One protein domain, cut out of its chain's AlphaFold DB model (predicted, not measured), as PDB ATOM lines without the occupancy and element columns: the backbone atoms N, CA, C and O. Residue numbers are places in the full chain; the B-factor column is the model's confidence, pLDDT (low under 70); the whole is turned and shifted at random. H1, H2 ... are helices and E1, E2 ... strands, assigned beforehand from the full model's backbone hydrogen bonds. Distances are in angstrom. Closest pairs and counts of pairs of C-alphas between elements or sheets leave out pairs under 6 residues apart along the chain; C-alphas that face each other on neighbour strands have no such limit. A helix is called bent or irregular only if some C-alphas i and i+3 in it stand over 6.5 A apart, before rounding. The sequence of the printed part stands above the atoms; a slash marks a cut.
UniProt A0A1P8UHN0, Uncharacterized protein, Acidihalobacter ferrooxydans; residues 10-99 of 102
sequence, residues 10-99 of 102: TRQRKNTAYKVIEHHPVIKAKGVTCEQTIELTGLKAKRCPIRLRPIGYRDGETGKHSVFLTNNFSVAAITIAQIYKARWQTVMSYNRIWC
ATOM      1  N   THR A  10     132.271 193.529 181.541       87.56
ATOM      2  CA  THR A  10     133.688 193.734 181.838       87.56
ATOM      3  C   THR A  10     134.518 193.595 180.578       87.56
ATOM      4  O   THR A  10     134.109 192.942 179.624       87.56
ATOM      5  N   ARG A  11     135.701 194.199 180.550       88.75
ATOM      6  CA  ARG A  11     136.627 194.032 179.431       88.75
ATOM      7  C   ARG A  11     137.431 192.752 179.603       88.75
ATOM      8  O   ARG A  11     138.014 192.507 180.660       88.75
ATOM      9  N   GLN A  12     137.505 191.961 178.541       87.00
ATOM     10  CA  GLN A  12     138.323 190.760 178.506       87.00
ATOM     11  C   GLN A  12     139.810 191.114 178.620       87.00
ATOM     12  O   GLN A  12     140.308 192.035 177.965       87.00
ATOM     13  N   ARG A  13     140.544 190.350 179.433       83.62
ATOM     14  CA  ARG A  13     142.010 190.407 179.469       83.62
ATOM     15  C   ARG A  13     142.591 189.504 178.385       83.62
ATOM     16  O   ARG A  13     142.044 188.438 178.117       83.62
ATOM     17  N   LYS A  14     143.735 189.898 177.818       77.19
ATOM     18  CA  LYS A  14     144.396 189.158 176.728       77.19
ATOM     19  C   LYS A  14     144.681 187.687 177.075       77.19
ATOM     20  O   LYS A  14     144.524 186.837 176.217       77.19
ATOM     21  N   ASN A  15     145.023 187.384 178.329       78.56
ATOM     22  CA  ASN A  15     145.359 186.028 178.782       78.56
ATOM     23  C   ASN A  15     144.176 185.307 179.465       78.56
ATOM     24  O   ASN A  15     144.312 184.740 180.548       78.56
ATOM     25  N   THR A  16     142.973 185.421 178.898       79.31
ATOM     26  CA  THR A  16     141.797 184.715 179.432       79.31
ATOM     27  C   THR A  16     141.683 183.368 178.730       79.31
ATOM     28  O   THR A  16     141.492 183.344 177.520       79.31
ATOM     29  N   ALA A  17     141.778 182.267 179.479       83.50
ATOM     30  CA  ALA A  17     141.537 180.920 178.962       83.50
ATOM     31  C   ALA A  17     140.033 180.603 178.976       83.50
ATOM     32  O   ALA A  17     139.392 180.622 180.035       83.50
ATOM     33  N   TYR A  18     139.477 180.335 177.799       87.88
ATOM     34  CA  TYR A  18     138.074 179.985 177.608       87.88
ATOM     35  C   TYR A  18     137.918 179.014 176.442       87.88
ATOM     36  O   TYR A  18     138.772 178.939 175.558       87.88
ATOM     37  N   LYS A  19     136.803 178.291 176.443       88.31
ATOM     38  CA  LYS A  19     136.354 177.439 175.348       88.31
ATOM     39  C   LYS A  19     135.138 178.081 174.694       88.31
ATOM     40  O   LYS A  19     134.225 178.514 175.392       88.31
ATOM     41  N   VAL A  20     135.133 178.141 173.367       90.31
ATOM     42  CA  VAL A  20     133.963 178.580 172.603       90.31
ATOM     43  C   VAL A  20     132.976 177.425 172.515       90.31
ATOM     44  O   VAL A  20     133.358 176.303 172.191       90.31
ATOM     45  N   ILE A  21     131.724 177.706 172.860       90.56
ATOM     46  CA  ILE A  21     130.612 176.757 172.807       90.56
ATOM     47  C   ILE A  21     129.814 176.993 171.528       90.56
ATOM     48  O   ILE A  21     129.555 176.054 170.787       90.56
ATOM     49  N   GLU A  22     129.484 178.254 171.244       90.19
ATOM     50  CA  GLU A  22     128.651 178.640 170.103       90.19
ATOM     51  C   GLU A  22     129.124 179.957 169.490       90.19
ATOM     52  O   GLU A  22     129.583 180.865 170.192       90.19
ATOM     53  N   HIS A  23     128.958 180.074 168.176       88.50
ATOM     54  CA  HIS A  23     129.176 181.305 167.428       88.50
ATOM     55  C   HIS A  23     127.835 181.919 167.051       88.50
ATOM     56  O   HIS A  23     126.957 181.222 166.549       88.50
ATOM     57  N   HIS A  24     127.706 183.229 167.243       86.94
ATOM     58  CA  HIS A  24     126.513 183.972 166.862       86.94
ATOM     59  C   HIS A  24     126.806 184.835 165.628       86.94
ATOM     60  O   HIS A  24     127.892 185.421 165.528       86.94
ATOM     61  N   PRO A  25     125.875 184.919 164.661       83.12
ATOM     62  CA  PRO A  25     126.038 185.793 163.508       83.12
ATOM     63  C   PRO A  25     126.038 187.259 163.960       83.12
ATOM     64  O   PRO A  25     125.183 187.687 164.732       83.12
ATOM     65  N   VAL A  26     126.996 188.044 163.461       84.56
ATOM     66  CA  VAL A  26     127.150 189.459 163.832       84.56
ATOM     67  C   VAL A  26     127.019 190.393 162.645       84.56
ATOM     68  O   VAL A  26     127.552 190.153 161.562       84.56
ATOM     69  N   ILE A  27     126.367 191.528 162.888       79.88
ATOM     70  CA  ILE A  27     126.244 192.608 161.913       79.88
ATOM     71  C   ILE A  27     127.460 193.531 162.046       79.88
ATOM     72  O   ILE A  27     127.466 194.478 162.840       79.88
ATOM     73  N   LYS A  28     128.486 193.274 161.227       80.88
ATOM     74  CA  LYS A  28     129.745 194.043 161.213       80.88
ATOM     75  C   LYS A  28     129.556 195.534 160.927       80.88
ATOM     76  O   LYS A  28     130.333 196.343 161.426       80.88
ATOM     77  N   ALA A  29     128.500 195.903 160.199       80.31
ATOM     78  CA  ALA A  29     128.171 197.295 159.882       80.31
ATOM     79  C   ALA A  29     127.984 198.179 161.131       80.31
ATOM     80  O   ALA A  29     128.197 199.382 161.070       80.31
ATOM     81  N   LYS A  30     127.632 197.586 162.282       80.38
ATOM     82  CA  LYS A  30     127.453 198.307 163.553       80.38
ATOM     83  C   LYS A  30     128.724 198.354 164.418       80.38
ATOM     84  O   LYS A  30     128.645 198.708 165.587       80.38
ATOM     85  N   GLY A  31     129.883 197.943 163.896       84.31
ATOM     86  CA  GLY A  31     131.147 197.892 164.649       84.31
ATOM     87  C   GLY A  31     131.305 196.658 165.550       84.31
ATOM     88  O   GLY A  31     132.343 196.489 166.193       84.31
ATOM     89  N   VAL A  32     130.314 195.759 165.581       89.31
ATOM     90  CA  VAL A  32     130.408 194.465 166.271       89.31
ATOM     91  C   VAL A  32     131.167 193.480 165.384       89.31
ATOM     92  O   VAL A  32     130.733 193.124 164.293       89.31
ATOM     93  N   THR A  33     132.326 193.042 165.856       88.75
ATOM     94  CA  THR A  33     133.260 192.180 165.117       88.75
ATOM     95  C   THR A  33     133.052 190.697 165.384       88.75
ATOM     96  O   THR A  33     133.237 189.891 164.474       88.75
ATOM     97  N   CYS A  34     132.672 190.328 166.608       88.12
ATOM     98  CA  CYS A  34     132.395 188.947 166.975       88.12
ATOM     99  C   CYS A  34     131.421 188.873 168.147       88.12
ATOM    100  O   CYS A  34     131.429 189.726 169.034       88.12
ATOM    101  N   GLU A  35     130.602 187.830 168.141       90.00
ATOM    102  CA  GLU A  35     129.714 187.477 169.233       90.00
ATOM    103  C   GLU A  35     129.711 185.960 169.353       90.00
ATOM    104  O   GLU A  35     129.532 185.243 168.367       90.00
ATOM    105  N   GLN A  36     130.002 185.467 170.548       91.94
ATOM    106  CA  GLN A  36     130.121 184.038 170.808       91.94
ATOM    107  C   GLN A  36     129.627 183.748 172.219       91.94
ATOM    108  O   GLN A  36     129.527 184.649 173.053       91.94
ATOM    109  N   THR A  37     129.336 182.484 172.488       91.88
ATOM    110  CA  THR A  37     129.097 181.982 173.841       91.88
ATOM    111  C   THR A  37     130.299 181.159 174.255       91.88
ATOM    112  O   THR A  37     130.700 180.241 173.542       91.88
ATOM    113  N   ILE A  38     130.887 181.501 175.396       90.88
ATOM    114  CA  ILE A  38     132.092 180.861 175.914       90.88
ATOM    115  C   ILE A  38     131.872 180.337 177.321       90.88
ATOM    116  O   ILE A  38     131.067 180.855 178.100       90.88
ATOM    117  N   GLU A  39     132.685 179.358 177.667       87.81
ATOM    118  CA  GLU A  39     132.826 178.846 179.015       87.81
ATOM    119  C   GLU A  39     134.278 179.022 179.463       87.81
ATOM    120  O   GLU A  39     135.216 178.759 178.707       87.81
ATOM    121  N   LEU A  40     134.490 179.530 180.678       85.38
ATOM    122  CA  LEU A  40     135.842 179.680 181.212       85.38
ATOM    123  C   LEU A  40     136.421 178.292 181.498       85.38
ATOM    124  O   LEU A  40     135.750 177.462 182.100       85.38
ATOM    125  N   THR A  41     137.674 178.054 181.113       82.00
ATOM    126  CA  THR A  41     138.355 176.759 181.321       82.00
ATOM    127  C   THR A  41     139.536 176.839 182.287       82.00
ATOM    128  O   THR A  41     140.093 175.817 182.670       82.00
ATOM    129  N   GLY A  42     139.934 178.044 182.709       76.62
ATOM    130  CA  GLY A  42     141.059 178.233 183.629       76.62
ATOM    131  C   GLY A  42     140.762 177.820 185.078       76.62
ATOM    132  O   GLY A  42     139.633 177.524 185.446       76.62
ATOM    133  N   LEU A  43     141.764 177.917 185.960       71.25
ATOM    134  CA  LEU A  43     141.637 177.598 187.397       71.25
ATOM    135  C   LEU A  43     140.471 178.328 188.097       71.25
ATOM    136  O   LEU A  43     139.864 177.809 189.029       71.25
ATOM    137  N   LYS A  44     140.127 179.533 187.620       68.31
ATOM    138  CA  LYS A  44     139.014 180.349 188.134       68.31
ATOM    139  C   LYS A  44     137.639 179.950 187.579       68.31
ATOM    140  O   LYS A  44     136.639 180.462 188.074       68.31
ATOM    141  N   ALA A  45     137.573 179.035 186.610       71.06
ATOM    142  CA  ALA A  45     136.328 178.515 186.046       71.06
ATOM    143  C   ALA A  45     135.447 177.858 187.111       71.06
ATOM    144  O   ALA A  45     134.247 178.103 187.149       71.06
ATOM    145  N   LYS A  46     136.056 177.128 188.060       68.31
ATOM    146  CA  LYS A  46     135.335 176.517 189.189       68.31
ATOM    147  C   LYS A  46     134.561 177.538 190.031       68.31
ATOM    148  O   LYS A  46     133.540 177.199 190.612       68.31
ATOM    149  N   ARG A  47     135.032 178.791 190.091       70.81
ATOM    150  CA  ARG A  47     134.389 179.869 190.858       70.81
ATOM    151  C   ARG A  47     133.228 180.520 190.100       70.81
ATOM    152  O   ARG A  47     132.342 181.083 190.732       70.81
ATOM    153  N   CYS A  48     133.234 180.433 188.772       68.38
ATOM    154  CA  CYS A  48     132.209 180.998 187.901       68.38
ATOM    155  C   CYS A  48     131.872 180.006 186.772       68.38
ATOM    156  O   CYS A  48     132.294 180.237 185.637       68.38
ATOM    157  N   PRO A  49     131.093 178.939 187.044       70.06
ATOM    158  CA  PRO A  49     130.665 177.956 186.040       70.06
ATOM    159  C   PRO A  49     129.540 178.506 185.139       70.06
ATOM    160  O   PRO A  49     128.583 177.818 184.797       70.06
ATOM    161  N   ILE A  50     129.584 179.802 184.832       78.94
ATOM    162  CA  ILE A  50     128.526 180.515 184.120       78.94
ATOM    163  C   ILE A  50     129.007 180.765 182.697       78.94
ATOM    164  O   ILE A  50     130.134 181.216 182.486       78.94
ATOM    165  N   ARG A  51     128.126 180.515 181.726       86.00
ATOM    166  CA  ARG A  51     128.363 180.873 180.325       86.00
ATOM    167  C   ARG A  51     128.464 182.383 180.184       86.00
ATOM    168  O   ARG A  51     127.614 183.127 180.676       86.00
ATOM    169  N   LEU A  52     129.507 182.822 179.498       89.00
ATOM    170  CA  LEU A  52     129.753 184.225 179.210       89.00
ATOM    171  C   LEU A  52     129.587 184.480 177.721       89.00
ATOM    172  O   LEU A  52     129.799 183.605 176.886       89.00
ATOM    173  N   ARG A  53     129.243 185.716 177.400       91.75
ATOM    174  CA  ARG A  53     129.083 186.223 176.049       91.75
ATOM    175  C   ARG A  53     130.183 187.241 175.767       91.75
ATOM    176  O   ARG A  53     130.078 188.382 176.231       91.75
ATOM    177  N   PRO A  54     131.277 186.854 175.091       91.44
ATOM    178  CA  PRO A  54     132.209 187.795 174.501       91.44
ATOM    179  C   PRO A  54     131.580 188.524 173.319       91.44
ATOM    180  O   PRO A  54     131.016 187.918 172.410       91.44
ATOM    181  N   ILE A  55     131.752 189.838 173.330       92.00
ATOM    182  CA  ILE A  55     131.365 190.763 172.278       92.00
ATOM    183  C   ILE A  55     132.623 191.520 171.874       92.00
ATOM    184  O   ILE A  55     133.131 192.350 172.630       92.00
ATOM    185  N   GLY A  56     133.147 191.233 170.690       91.81
ATOM    186  CA  GLY A  56     134.211 192.028 170.096       91.81
ATOM    187  C   GLY A  56     133.625 193.267 169.449       91.81
ATOM    188  O   GLY A  56     132.801 193.162 168.544       91.81
ATOM    189  N   TYR A  57     134.103 194.435 169.840       91.69
ATOM    190  CA  TYR A  57     133.704 195.718 169.286       91.69
ATOM    191  C   TYR A  57     134.927 196.476 168.783       91.69
ATOM    192  O   TYR A  57     135.975 196.515 169.441       91.69
ATOM    193  N   ARG A  58     134.786 197.092 167.613       90.44
ATOM    194  CA  ARG A  58     135.774 198.010 167.059       90.44
ATOM    195  C   ARG A  58     135.184 199.408 167.058       90.44
ATOM    196  O   ARG A  58     134.161 199.650 166.427       90.44
ATOM    197  N   ASP A  59     135.843 200.309 167.768       86.44
ATOM    198  CA  ASP A  59     135.437 201.706 167.801       86.44
ATOM    199  C   ASP A  59     135.755 202.375 166.459       86.44
ATOM    200  O   ASP A  59     136.890 202.296 165.986       86.44
ATOM    201  N   GLY A  60     134.755 203.010 165.845       84.00
ATOM    202  CA  GLY A  60     134.907 203.686 164.555       84.00
ATOM    203  C   GLY A  60     135.770 204.945 164.636       84.00
ATOM    204  O   GLY A  60     136.470 205.258 163.683       84.00
ATOM    205  N   GLU A  61     135.779 205.623 165.785       83.06
ATOM    206  CA  GLU A  61     136.551 206.857 165.990       83.06
ATOM    207  C   GLU A  61     138.036 206.568 166.229       83.06
ATOM    208  O   GLU A  61     138.908 207.168 165.610       83.06
ATOM    209  N   THR A  62     138.341 205.642 167.144       83.94
ATOM    210  CA  THR A  62     139.728 205.360 167.552       83.94
ATOM    211  C   THR A  62     140.352 204.173 166.824       83.94
ATOM    212  O   THR A  62     141.544 203.910 166.981       83.94
ATOM    213  N   GLY A  63     139.555 203.389 166.094       84.56
ATOM    214  CA  GLY A  63     139.978 202.150 165.443       84.56
ATOM    215  C   GLY A  63     140.322 201.008 166.407       84.56
ATOM    216  O   GLY A  63     140.655 199.910 165.950       84.56
ATOM    217  N   LYS A  64     140.249 201.233 167.727       87.12
ATOM    218  CA  LYS A  64     140.673 200.273 168.750       87.12
ATOM    219  C   LYS A  64     139.692 199.112 168.847       87.12
ATOM    220  O   LYS A  64     138.482 199.298 168.975       87.12
ATOM    221  N   HIS A  65     140.240 197.901 168.857       89.56
ATOM    222  CA  HIS A  65     139.481 196.682 169.107       89.56
ATOM    223  C   HIS A  65     139.463 196.360 170.601       89.56
ATOM    224  O   HIS A  65     140.493 196.399 171.283       89.56
ATOM    225  N   SER A  66     138.281 196.078 171.132       89.12
ATOM    226  CA  SER A  66     138.094 195.623 172.505       89.12
ATOM    227  C   SER A  66     137.076 194.500 172.543       89.12
ATOM    228  O   SER A  66     136.098 194.513 171.807       89.12
ATOM    229  N   VAL A  67     137.302 193.541 173.435       90.31
ATOM    230  CA  VAL A  67     136.368 192.443 173.671       90.31
ATOM    231  C   VAL A  67     135.761 192.612 175.055       90.31
ATOM    232  O   VAL A  67     136.480 192.796 176.042       90.31
ATOM    233  N   PHE A  68     134.439 192.583 175.116       90.75
ATOM    234  CA  PHE A  68     133.653 192.722 176.333       90.75
ATOM    235  C   PHE A  68     133.025 191.388 176.693       90.75
ATOM    236  O   PHE A  68     132.491 190.713 175.830       90.75
ATOM    237  N   LEU A  69     133.074 191.015 177.965       90.25
ATOM    238  CA  LEU A  69     132.425 189.832 178.509       90.25
ATOM    239  C   LEU A  69     131.187 190.261 179.280       90.25
ATOM    240  O   LEU A  69     131.264 191.129 180.157       90.25
ATOM    241  N   THR A  70     130.064 189.622 178.980       89.75
ATOM    242  CA  THR A  70     128.818 189.816 179.714       89.75
ATOM    243  C   THR A  70     128.114 188.494 179.981       89.75
ATOM    244  O   THR A  70     128.307 187.514 179.271       89.75
ATOM    245  N   ASN A  71     127.304 188.458 181.028       88.62
ATOM    246  CA  ASN A  71     126.356 187.379 181.303       88.62
ATOM    247  C   ASN A  71     124.947 187.687 180.756       88.62
ATOM    248  O   ASN A  71     124.022 186.915 180.999       88.62
ATOM    249  N   ASN A  72     124.765 188.819 180.066       87.19
ATOM    250  CA  ASN A  72     123.488 189.234 179.498       87.19
ATOM    251  C   ASN A  72     123.370 188.814 178.023       87.19
ATOM    252  O   ASN A  72     124.075 189.330 177.151       87.19
ATOM    253  N   PHE A  73     122.452 187.891 177.747       85.31
ATOM    254  CA  PHE A  73     122.135 187.423 176.393       85.31
ATOM    255  C   PHE A  73     120.917 188.135 175.787       85.31
ATOM    256  O   PHE A  73     120.735 188.098 174.577       85.31
ATOM    257  N   SER A  74     120.120 188.828 176.603       86.50
ATOM    258  CA  SER A  74     118.885 189.491 176.171       86.50
ATOM    259  C   SER A  74     119.133 190.844 175.498       86.50
ATOM    260  O   SER A  74     118.354 191.268 174.652       86.50
ATOM    261  N   VAL A  75     120.207 191.546 175.872       87.00
ATOM    262  CA  VAL A  75     120.537 192.878 175.332       87.00
ATOM    263  C   VAL A  75     121.365 192.759 174.051       87.00
ATOM    264  O   VAL A  75     122.222 191.887 173.935       87.00
ATOM    265  N   ALA A  76     121.162 193.654 173.085       88.75
ATOM    266  CA  ALA A  76     121.946 193.665 171.852       88.75
ATOM    267  C   ALA A  76     123.442 193.939 172.113       88.75
ATOM    268  O   ALA A  76     123.808 194.793 172.923       88.75
ATOM    269  N   ALA A  77     124.321 193.258 171.369       88.44
ATOM    270  CA  ALA A  77     125.772 193.365 171.534       88.44
ATOM    271  C   ALA A  77     126.301 194.807 171.388       88.44
ATOM    272  O   ALA A  77     127.185 195.238 172.130       88.44
ATOM    273  N   ILE A  78     125.710 195.580 170.473       89.06
ATOM    274  CA  ILE A  78     126.059 196.988 170.258       89.06
ATOM    275  C   ILE A  78     125.744 197.862 171.475       89.06
ATOM    276  O   ILE A  78     126.556 198.698 171.860       89.06
ATOM    277  N   THR A  79     124.606 197.632 172.131       90.56
ATOM    278  CA  THR A  79     124.187 198.396 173.311       90.56
ATOM    279  C   THR A  79     125.157 198.167 174.466       90.56
ATOM    280  O   THR A  79     125.566 199.115 175.130       90.56
ATOM    281  N   ILE A  80     125.612 196.925 174.661       89.38
ATOM    282  CA  ILE A  80     126.639 196.596 175.658       89.38
ATOM    283  C   ILE A  80     127.952 197.344 175.374       89.38
ATOM    284  O   ILE A  80     128.552 197.912 176.291       89.38
ATOM    285  N   ALA A  81     128.383 197.390 174.109       88.19
ATOM    286  CA  ALA A  81     129.584 198.123 173.712       88.19
ATOM    287  C   ALA A  81     129.449 199.639 173.943       88.19
ATOM    288  O   ALA A  81     130.377 200.269 174.455       88.19
ATOM    289  N   GLN A  82     128.285 200.216 173.634       87.00
ATOM    290  CA  GLN A  82     127.985 201.632 173.871       87.00
ATOM    291  C   GLN A  82     127.975 201.980 175.364       87.00
ATOM    292  O   GLN A  82     128.586 202.973 175.752       87.00
ATOM    293  N   ILE A  83     127.370 201.139 176.213       87.19
ATOM    294  CA  ILE A  83     127.390 201.313 177.676       87.19
ATOM    295  C   ILE A  83     128.836 201.343 178.192       87.19
ATOM    296  O   ILE A  83     129.197 202.204 178.998       87.19
ATOM    297  N   TYR A  84     129.691 200.436 177.707       83.94
ATOM    298  CA  TYR A  84     131.098 200.424 178.103       83.94
ATOM    299  C   TYR A  84     131.856 201.663 177.595       83.94
ATOM    300  O   TYR A  84     132.657 202.233 178.340       83.94
ATOM    301  N   LYS A  85     131.590 202.112 176.357       81.31
ATOM    302  CA  LYS A  85     132.180 203.340 175.791       81.31
ATOM    303  C   LYS A  85     131.793 204.572 176.617       81.31
ATOM    304  O   LYS A  85     132.683 205.327 177.002       81.31
ATOM    305  N   ALA A  86     130.514 204.723 176.963       84.00
ATOM    306  CA  ALA A  86     130.023 205.819 177.798       84.00
ATOM    307  C   ALA A  86     130.700 205.826 179.179       84.00
ATOM    308  O   ALA A  86     131.229 206.848 179.609       84.00
ATOM    309  N   ARG A  87     130.793 204.657 179.833       81.75
ATOM    310  CA  ARG A  87     131.494 204.519 181.121       81.75
ATOM    311  C   ARG A  87     132.961 204.941 181.029       81.75
ATOM    312  O   ARG A  87     133.479 205.581 181.942       81.75
ATOM    313  N   TRP A  88     133.645 204.564 179.949       75.44
ATOM    314  CA  TRP A  88     135.043 204.936 179.740       75.44
ATOM    315  C   TRP A  88     135.204 206.441 179.523       75.44
ATOM    316  O   TRP A  88     136.073 207.037 180.152       75.44
ATOM    317  N   GLN A  89     134.335 207.062 178.720       70.69
ATOM    318  CA  GLN A  89     134.322 208.515 178.534       70.69
ATOM    319  C   GLN A  89     134.137 209.251 179.867       70.69
ATOM    320  O   GLN A  89     134.892 210.178 180.139       70.69
ATOM    321  N   THR A  90     133.234 208.807 180.749       68.38
ATOM    322  CA  THR A  90     133.067 209.417 182.083       68.38
ATOM    323  C   THR A  90     134.347 209.345 182.923       68.38
ATOM    324  O   THR A  90     134.760 210.347 183.505       68.38
ATOM    325  N   VAL A  91     135.012 208.183 182.959       63.06
ATOM    326  CA  VAL A  91     136.275 208.005 183.706       63.06
ATOM    327  C   VAL A  91     137.409 208.837 183.097       63.06
ATOM    328  O   VAL A  91     138.216 209.413 183.823       63.06
ATOM    329  N   MET A  92     137.471 208.940 181.770       59.97
ATOM    330  CA  MET A  92     138.465 209.769 181.087       59.97
ATOM    331  C   MET A  92     138.250 211.262 181.312       59.97
ATOM    332  O   MET A  92     139.221 211.996 181.499       59.97
ATOM    333  N   SER A  93     136.995 211.705 181.333       55.97
ATOM    334  CA  SER A  93     136.636 213.091 181.633       55.97
ATOM    335  C   SER A  93     136.964 213.457 183.079       55.97
ATOM    336  O   SER A  93     137.460 214.555 183.319       55.97
ATOM    337  N   TYR A  94     136.802 212.532 184.033       54.59
ATOM    338  CA  TYR A  94     137.228 212.745 185.421       54.59
ATOM    339  C   TYR A  94     138.733 213.050 185.529       54.59
ATOM    340  O   TYR A  94     139.121 213.990 186.217       54.59
ATOM    341  N   ASN A  95     139.580 212.347 184.767       49.94
ATOM    342  CA  ASN A  95     141.021 212.630 184.725       49.94
ATOM    343  C   ASN A  95     141.369 213.995 184.102       49.94
ATOM    344  O   ASN A  95     142.447 214.520 184.368       49.94
ATOM    345  N   ARG A  96     140.488 214.585 183.278       43.69
ATOM    346  CA  ARG A  96     140.683 215.946 182.743       43.69
ATOM    347  C   ARG A  96     140.229 217.038 183.708       43.69
ATOM    348  O   ARG A  96     140.848 218.096 183.731       43.69
ATOM    349  N   ILE A  97     139.203 216.789 184.520       47.53
ATOM    350  CA  ILE A  97     138.695 217.767 185.499       47.53
ATOM    351  C   ILE A  97     139.713 218.012 186.627       47.53
ATOM    352  O   ILE A  97     139.817 219.129 187.118       47.53
ATOM    353  N   TRP A  98     140.539 217.020 186.973       31.67
ATOM    354  CA  TRP A  98     141.631 217.199 187.941       31.67
ATOM    355  C   TRP A  98     142.881 217.900 187.385       31.67
ATOM    356  O   TRP A  98     143.750 218.266 188.167       31.67
ATOM    357  N   CYS A  99     142.982 218.125 186.068       38.53
ATOM    358  CA  CYS A  99     144.127 218.823 185.464       38.53
ATOM    359  C   CYS A  99     143.919 220.351 185.360       38.53
ATOM    360  O   CYS A  99     144.876 221.093 185.200       38.53
TER     361      CYS A  99
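What this domain is: This is residues 10 to 99 of the 102 residues of an uncharacterized protein of Acidihalobacter ferrooxydans (UniProt A0A1P8UHN0). A strongly twisted sheet of four strands makes the body, and the long helix H2 packs across one of its faces with residues 77 to 84, then runs off so that residues 86 to 99 stick out as an arm. The short helix H1, between E2 and E3, lies far from H2, off the sheet. The printed part has 90 residues, with four named strands and two named helices in the order E1, E2, H1, E3, E4, H2; the sheet's order is E1, E2, E3, E4, all antiparallel, and the class is mixed, helices and strands. It is only just compact, close to loose, with a radius of gyration of the C-alphas of 14.5 A and spans of 43 by 31 by 23 A.

How they stand to each other: Residues 10 to 11 form a short antiparallel pairing with residues 68 to 69 of E4, residues 65 to 70, an edge strand. The other edge strand, E1, residues 18 to 24, forms a hairpin with E2, residues 32 to 40; N 19 and O 39 are 2.8 A apart, within hydrogen-bond range. E2 bends by 60 degrees at residue 37, and its pairing is staggered: residues 35 to 40 pair with E1, residues 32 to 35 with E3, residues 53 to 58. Between E2 and E3, N 33 and O 56 are within hydrogen-bond range at 2.7 A. E3 and E4 form a second hairpin, with N 55 and O 68 at 2.7 A, also within range. H1, residues 43 to 47, is only just not on the sheet, with 4 pairs of C-alphas within 10 A. H2, residues 77 to 97, is on the sheet at a height over the sheet of 9.4 A. It lies over E4 and only just over E3, on which 3 of its C-alphas fall, and runs across the strands, at 67 degrees to E4 on the local plane. The closest C-alphas of E3 and H2 are those of Ile 55 and Ala 77, 6.2 A apart. H1 and H2 are apart. In H2 every O i to N i+4 pair is within hydrogen-bond range; in H1 0 of 1 is, and 1 of 2 O i to N i+3 pairs.

Where its parts are: E1 begins at C-alpha 18 (138.074, 179.985, 177.608) and is 16.3 A long from first to last C-alpha. E2 is 21.7 A long and H1 8.3 A. H1 is only just irregular: C-alphas 43 and 46 are 6.6 A apart. E3 measures 16.3 A and E4 16.5 A. H2 runs 30.9 A from C-alpha 77 (125.772, 193.365, 171.534) to C-alpha 97 (138.695, 217.767, 185.499).

The domain as a whole: The two C-alphas farthest apart, those of Ile 21 and Cys 99, are 46.0 A from each other. The body without residues 86 to 99 spans 38 by 22 by 18 A. The printed part has no cut, and no link between named elements is long. Mean pLDDT of the printed part is 81.1; residues 44, 46, 48 and 90 to 99 are under 70.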